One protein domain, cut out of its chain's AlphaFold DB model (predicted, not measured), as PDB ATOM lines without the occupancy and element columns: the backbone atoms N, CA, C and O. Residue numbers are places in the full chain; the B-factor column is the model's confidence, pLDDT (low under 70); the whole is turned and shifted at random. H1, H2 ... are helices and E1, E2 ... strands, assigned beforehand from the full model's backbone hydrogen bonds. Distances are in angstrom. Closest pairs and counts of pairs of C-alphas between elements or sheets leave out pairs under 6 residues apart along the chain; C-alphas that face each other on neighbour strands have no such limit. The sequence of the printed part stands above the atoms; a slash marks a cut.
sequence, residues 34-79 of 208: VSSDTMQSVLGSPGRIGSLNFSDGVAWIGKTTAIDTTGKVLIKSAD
ATOM      1  N   VAL A  34      -9.788  32.315 -40.753       78.25
ATOM      2  CA  VAL A  34      -9.589  31.980 -42.164       78.25
ATOM      3  C   VAL A  34      -8.989  30.580 -42.290       78.25
ATOM      4  O   VAL A  34      -7.971  30.265 -41.675       78.25
ATOM      5  N   SER A  35      -9.632  29.727 -43.091       77.50
ATOM      6  CA  SER A  35      -9.177  28.351 -43.295       77.50
ATOM      7  C   SER A  35      -7.836  28.297 -44.036       77.50
ATOM      8  O   SER A  35      -7.518  29.169 -44.852       77.50
ATOM      9  N   SER A  36      -7.065  27.232 -43.804       74.50
ATOM     10  CA  SER A  36      -5.815  26.986 -44.535       74.50
ATOM     11  C   SER A  36      -6.040  26.885 -46.050       74.50
ATOM     12  O   SER A  36      -5.194  27.334 -46.820       74.50
ATOM     13  N   ASP A  37      -7.187  26.357 -46.483       74.19
ATOM     14  CA  ASP A  37      -7.533  26.223 -47.904       74.19
ATOM     15  C   ASP A  37      -7.766  27.593 -48.551       74.19
ATOM     16  O   ASP A  37      -7.323  27.851 -49.669       74.19
ATOM     17  N   THR A  38      -8.406  28.513 -47.819       72.44
ATOM     18  CA  THR A  38      -8.562  29.913 -48.239       72.44
ATOM     19  C   THR A  38      -7.210  30.625 -48.310       72.44
ATOM     20  O   THR A  38      -6.963  31.391 -49.236       72.44
ATOM     21  N   MET A  39      -6.302  30.364 -47.364       73.19
ATOM     22  CA  MET A  39      -4.935  30.898 -47.423       73.19
ATOM     23  C   MET A  39      -4.168  30.365 -48.631       73.19
ATOM     24  O   MET A  39      -3.479  31.129 -49.306       73.19
ATOM     25  N   GLN A  40      -4.308  29.077 -48.940       72.69
ATOM     26  CA  GLN A  40      -3.652  28.466 -50.089       72.69
ATOM     27  C   GLN A  40      -4.191  28.994 -51.421       72.69
ATOM     28  O   GLN A  40      -3.401  29.258 -52.328       72.69
ATOM     29  N   SER A  41      -5.506  29.189 -51.537       72.12
ATOM     30  CA  SER A  41      -6.111  29.714 -52.763       72.12
ATOM     31  C   SER A  41      -5.702  31.158 -53.051       72.12
ATOM     32  O   SER A  41      -5.529  31.514 -54.214       72.12
ATOM     33  N   VAL A  42      -5.496  31.978 -52.015       71.00
ATOM     34  CA  VAL A  42      -5.076  33.377 -52.187       71.00
ATOM     35  C   VAL A  42      -3.561  33.518 -52.366       71.00
ATOM     36  O   VAL A  42      -3.120  34.347 -53.158       71.00
ATOM     37  N   LEU A  43      -2.756  32.724 -51.654       68.69
ATOM     38  CA  LEU A  43      -1.292  32.859 -51.652       68.69
ATOM     39  C   LEU A  43      -0.575  31.947 -52.666       68.69
ATOM     40  O   LEU A  43       0.634  32.074 -52.842       68.69
ATOM     41  N   GLY A  44      -1.285  31.028 -53.331       64.88
ATOM     42  CA  GLY A  44      -0.739  30.161 -54.390       64.88
ATOM     43  C   GLY A  44       0.251  29.083 -53.915       64.88
ATOM     44  O   GLY A  44       0.861  28.389 -54.721       64.88
ATOM     45  N   SER A  45       0.411  28.931 -52.605       63.94
ATOM     46  CA  SER A  45       1.279  27.981 -51.896       63.94
ATOM     47  C   SER A  45       0.561  27.608 -50.596       63.94
ATOM     48  O   SER A  45      -0.315  28.382 -50.215       63.94
ATOM     49  N   PRO A  46       0.842  26.479 -49.904       59.53
ATOM     50  CA  PRO A  46       0.349  26.248 -48.540       59.53
ATOM     51  C   PRO A  46       0.677  27.459 -47.651       59.53
ATOM     52  O   PRO A  46       1.777  27.608 -47.117       59.53
ATOM     53  N   GLY A  47      -0.279  28.385 -47.598       58.88
ATOM     54  CA  GLY A  47      -0.068  29.755 -47.183       58.88
ATOM     55  C   GLY A  47       0.043  29.785 -45.679       58.88
ATOM     56  O   GLY A  47      -0.924  29.505 -44.977       58.88
ATOM     57  N   ARG A  48       1.232  30.088 -45.164       68.12
ATOM     58  CA  ARG A  48       1.408  30.305 -43.729       68.12
ATOM     59  C   ARG A  48       1.075  31.761 -43.445       68.12
ATOM     60  O   ARG A  48       1.557  32.639 -44.152       68.12
ATOM     61  N   ILE A  49       0.328  32.016 -42.373       69.69
ATOM     62  CA  ILE A  49       0.018  33.378 -41.902       69.69
ATOM     63  C   ILE A  49       1.298  34.229 -41.799       69.69
ATOM     64  O   ILE A  49       1.286  35.398 -42.159       69.69
ATOM     65  N   GLY A  50       2.432  33.629 -41.417       67.19
ATOM     66  CA  GLY A  50       3.731  34.312 -41.338       67.19
ATOM     67  C   GLY A  50       4.297  34.856 -42.660       67.19
ATOM     68  O   GLY A  50       5.277  35.589 -42.618       67.19
ATOM     69  N   SER A  51       3.717  34.518 -43.816       78.00
ATOM     70  CA  SER A  51       4.083  35.094 -45.120       78.00
ATOM     71  C   SER A  51       3.305  36.373 -45.457       78.00
ATOM     72  O   SER A  51       3.587  36.996 -46.478       78.00
ATOM     73  N   LEU A  52       2.314  36.751 -44.645       84.19
ATOM     74  CA  LEU A  52       1.529  37.964 -44.849       84.19
ATOM     75  C   LEU A  52       2.252  39.191 -44.288       84.19
ATOM     76  O   LEU A  52       2.902  39.133 -43.244       84.19
ATOM     77  N   ASN A  53       2.073  40.326 -44.959       88.06
ATOM     78  CA  ASN A  53       2.565  41.608 -44.474       88.06
ATOM     79  C   ASN A  53       1.592  42.158 -43.429       88.06
ATOM     80  O   ASN A  53       0.524  42.668 -43.769       88.06
ATOM     81  N   PHE A  54       1.967  42.035 -42.158       92.12
ATOM     82  CA  PHE A  54       1.238  42.646 -41.055       92.12
ATOM     83  C   PHE A  54       1.680  44.091 -40.850       92.12
ATOM     84  O   PHE A  54       2.865  44.389 -40.723       92.12
ATOM     85  N   SER A  55       0.697  44.970 -40.736       93.06
ATOM     86  CA  SER A  55       0.845  46.368 -40.348       93.06
ATOM     87  C   SER A  55      -0.016  46.589 -39.110       93.06
ATOM     88  O   SER A  55      -1.206  46.276 -39.137       93.06
ATOM     89  N   ASP A  56       0.587  47.028 -38.004       94.31
ATOM     90  CA  ASP A  56      -0.115  47.233 -36.728       94.31
ATOM     91  C   ASP A  56      -0.952  46.001 -36.287       94.31
ATOM     92  O   ASP A  56      -2.101  46.088 -35.850       94.31
ATOM     93  N   GLY A  57      -0.379  44.805 -36.459       93.88
ATOM     94  CA  GLY A  57      -1.006  43.532 -36.084       93.88
ATOM     95  C   GLY A  57      -2.158  43.075 -36.986       93.88
ATOM     96  O   GLY A  57      -2.803  42.080 -36.659       93.88
ATOM     97  N   VAL A  58      -2.400  43.754 -38.112       94.44
ATOM     98  CA  VAL A  58      -3.441  43.411 -39.090       94.44
ATOM     99  C   VAL A  58      -2.826  43.201 -40.472       94.44
ATOM    100  O   VAL A  58      -1.971  43.977 -40.896       94.44
ATOM    101  N   ALA A  59      -3.264  42.168 -41.184       93.00
ATOM    102  CA  ALA A  59      -2.895  41.920 -42.572       93.00
ATOM    103  C   ALA A  59      -4.140  41.874 -43.459       93.00
ATOM    104  O   ALA A  59      -5.158  41.285 -43.092       93.00
ATOM    105  N   TRP A  60      -4.035  42.457 -44.651       91.50
ATOM    106  CA  TRP A  60      -5.054  42.336 -45.687       91.50
ATOM    107  C   TRP A  60      -4.771  41.132 -46.586       91.50
ATOM    108  O   TRP A  60      -3.660  40.936 -47.076       91.50
ATOM    109  N   ILE A  61      -5.807  40.338 -46.830       89.81
ATOM    110  CA  ILE A  61      -5.839  39.266 -47.818       89.81
ATOM    111  C   ILE A  61      -6.557  39.838 -49.041       89.81
ATOM    112  O   ILE A  61      -7.783  39.986 -49.064       89.81
ATOM    113  N   GLY A  62      -5.771  40.245 -50.038       87.81
ATOM    114  CA  GLY A  62      -6.271  41.101 -51.110       87.81
ATOM    115  C   GLY A  62      -6.765  42.432 -50.538       87.81
ATOM    116  O   GLY A  62      -6.057  43.080 -49.779       87.81
ATOM    117  N   LYS A  63      -7.989  42.830 -50.890       88.44
ATOM    118  CA  LYS A  63      -8.641  44.058 -50.393       88.44
ATOM    119  C   LYS A  63      -9.967  43.806 -49.680       88.44
ATOM    120  O   LYS A  63     -10.689  44.744 -49.370       88.44
ATOM    121  N   THR A  64     -10.314  42.534 -49.482       89.75
ATOM    122  CA  THR A  64     -11.657  42.149 -49.040       89.75
ATOM    123  C   THR A  64     -11.706  41.666 -47.607       89.75
ATOM    124  O   THR A  64     -12.742  41.773 -46.961       89.75
ATOM    125  N   THR A  65     -10.601  41.111 -47.110       92.25
ATOM    126  CA  THR A  65     -10.555  40.486 -45.790       92.25
ATOM    127  C   THR A  65      -9.336  40.984 -45.030       92.25
ATOM    128  O   THR A  65      -8.217  40.808 -45.503       92.25
ATOM    129  N   ALA A  66      -9.545  41.584 -43.861       93.62
ATOM    130  CA  ALA A  66      -8.482  41.892 -42.911       93.62
ATOM    131  C   ALA A  66      -8.486  40.850 -41.795       93.62
ATOM    132  O   ALA A  66      -9.551  40.518 -41.266       93.62
ATOM    133  N   ILE A  67      -7.306  40.363 -41.421       92.69
ATOM    134  CA  ILE A  67      -7.124  39.402 -40.332       92.69
ATOM    135  C   ILE A  67      -6.100  39.889 -39.315       92.69
ATOM    136  O   ILE A  67      -5.187  40.641 -39.657       92.69
ATOM    137  N   ASP A  68      -6.228  39.429 -38.075       92.69
ATOM    138  CA  ASP A  68      -5.182  39.594 -37.068       92.69
ATOM    139  C   ASP A  68      -4.075  38.529 -37.191       92.69
ATOM    140  O   ASP A  68      -4.120  37.627 -38.034       92.69
ATOM    141  N   THR A  69      -3.065  38.621 -36.326       89.25
ATOM    142  CA  THR A  69      -1.913  37.701 -36.291       89.25
ATOM    143  C   THR A  69      -2.272  36.250 -35.966       89.25
ATOM    144  O   THR A  69      -1.456  35.355 -36.191       89.25
ATOM    145  N   THR A  70      -3.480  35.992 -35.461       88.94
ATOM    146  CA  THR A  70      -4.001  34.646 -35.185       88.94
ATOM    147  C   THR A  70      -4.775  34.060 -36.366       88.94
ATOM    148  O   THR A  70      -5.106  32.876 -36.356       88.94
ATOM    149  N   GLY A  71      -5.043  34.864 -37.402       87.06
ATOM    150  CA  GLY A  71      -5.882  34.486 -38.538       87.06
ATOM    151  C   GLY A  71      -7.372  34.737 -38.313       87.06
ATOM    152  O   GLY A  71      -8.189  34.327 -39.142       87.06
ATOM    153  N   LYS A  72      -7.744  35.406 -37.216       89.88
ATOM    154  CA  LYS A  72      -9.123  35.832 -36.972       89.88
ATOM    155  C   LYS A  72      -9.477  36.958 -37.937       89.88
ATOM    156  O   LYS A  72      -8.732  37.926 -38.067       89.88
ATOM    157  N   VAL A  73     -10.641  36.848 -38.575       92.19
ATOM    158  CA  VAL A  73     -11.192  37.903 -39.431       92.19
ATOM    159  C   VAL A  73     -11.630  39.092 -38.580       92.19
ATOM    160  O   VAL A  73     -12.419  38.950 -37.645       92.19
ATOM    161  N   LEU A  74     -11.112  40.267 -38.930       94.12
ATOM    162  CA  LEU A  74     -11.482  41.555 -38.348       94.12
ATOM    163  C   LEU A  74     -12.456  42.317 -39.250       94.12
ATOM    164  O   LEU A  74     -13.445  42.863 -38.772       94.12
ATOM    165  N   ILE A  75     -12.185  42.331 -40.559       94.25
ATOM    166  CA  ILE A  75     -12.979  43.055 -41.559       94.25
ATOM    167  C   ILE A  75     -13.239  42.122 -42.733       94.25
ATOM    168  O   ILE A  75     -12.318  41.460 -43.208       94.25
ATOM    169  N   LYS A  76     -14.479  42.097 -43.223       93.06
ATOM    170  CA  LYS A  76     -14.876  41.375 -44.435       93.06
ATOM    171  C   LYS A  76     -15.822  42.254 -45.247       93.06
ATOM    172  O   LYS A  76     -16.940  42.514 -44.819       93.06
ATOM    173  N   SER A  77     -15.354  42.744 -46.390       90.25
ATOM    174  CA  SER A  77     -16.096  43.648 -47.273       90.25
ATOM    175  C   SER A  77     -15.682  43.422 -48.722       90.25
ATOM    176  O   SER A  77     -14.496  43.358 -49.021       90.25
ATOM    177  N   ALA A  78     -16.638  43.300 -49.640       88.19
ATOM    178  CA  ALA A  78     -16.343  43.157 -51.069       88.19
ATOM    179  C   ALA A  78     -16.242  44.507 -51.799       88.19
ATOM    180  O   ALA A  78     -15.800  44.552 -52.947       88.19
ATOM    181  N   ASP A  79     -16.616  45.597 -51.128       91.88
ATOM    182  CA  ASP A  79     -16.900  46.880 -51.777       91.88
ATOM    183  C   ASP A  79     -15.665  47.785 -51.866       91.88
ATOM    184  O   ASP A  79     -15.674  48.806 -52.556       91.88
TER     185      ASP A  79
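AT A GLANCE: This is residues 34 to 79 of the 208 residues of an uncharacterized protein of Firmicutes bacterium ASF500 (UniProt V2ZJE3). A small three-stranded antiparallel sheet, E1 to E3, stands across a gap from one short helix, H1, which comes near it at one point, beside the end of E1. A long loop, residues 44 to 57, arcs from H1 over to the sheet, and the strands then fold back on each other in two hairpins. The printed part has 46 residues, with one named helix and three named strands in the order H1, E1, E2, E3 along the chain; the strands form a meander, each the antiparallel neighbour of the one before, in the sheet order E1, E2, E3. The class is mixed, helices and strands, although under half of the printed residues are in named elements. The whole is compact, with a radius of gyration of the C-alphas of 9.7 A and spans of 24 by 22 by 14 A.

IN THESE COORDINATES: Start at Val 34 and go two residues on to C-alpha 36 at (-5.815, 26.986, -44.535), where H1 begins; it runs through residues 36 to 43, 10.3 A from first to last C-alpha. Pass along residues 44 to 57 to C-alpha 58 at (-3.441, 43.411, -39.090), the first of E1, residues 58 to 61, which is 10.0 A long. E2 follows as residues 65 to 68, 10.3 A long. E3, residues 73 to 76, is 7.1 A long and ends at C-alpha 76, at (-14.876, 41.375, -44.435).

HOW THE PARTS SIT: Look first at the sheet, where E2 is the inner strand and E1 and E3 are the edge strands. E1 and E2 are an antiparallel hairpin with 147 degrees between their directions; N 61 and O 65 are 2.8 A apart, and N 59 and O 67 are 2.9 A apart, both within hydrogen-bond range. E2 and E3 are also an antiparallel hairpin, at 166 degrees, with N 74 and O 66 within hydrogen-bond range at 2.8 A. H1 is not on the sheet, but only just, with 4 pairs of C-alphas within 10 A. Its closest C-alphas to E1 are those of Val 42 and Ile 61, 7.4 A apart, while the centres of H1 and E1 are 13.2 A apart. H1 is apart from E2 and from E3. In H1, every O i to N i+4 pair is within hydrogen-bond range.

THE WHOLE: The two C-alphas farthest apart are those of Pro 46 and Asp 79, at 27.1 A. The printed part has no cut. The link from H1 to E1, 14 residues, is long; the links from E1 to E2 and from E2 to E3 are tight. The mean pLDDT of the printed part is 82.9, and residues 43 to 50 are under 70, the stretch where the model's confidence is low.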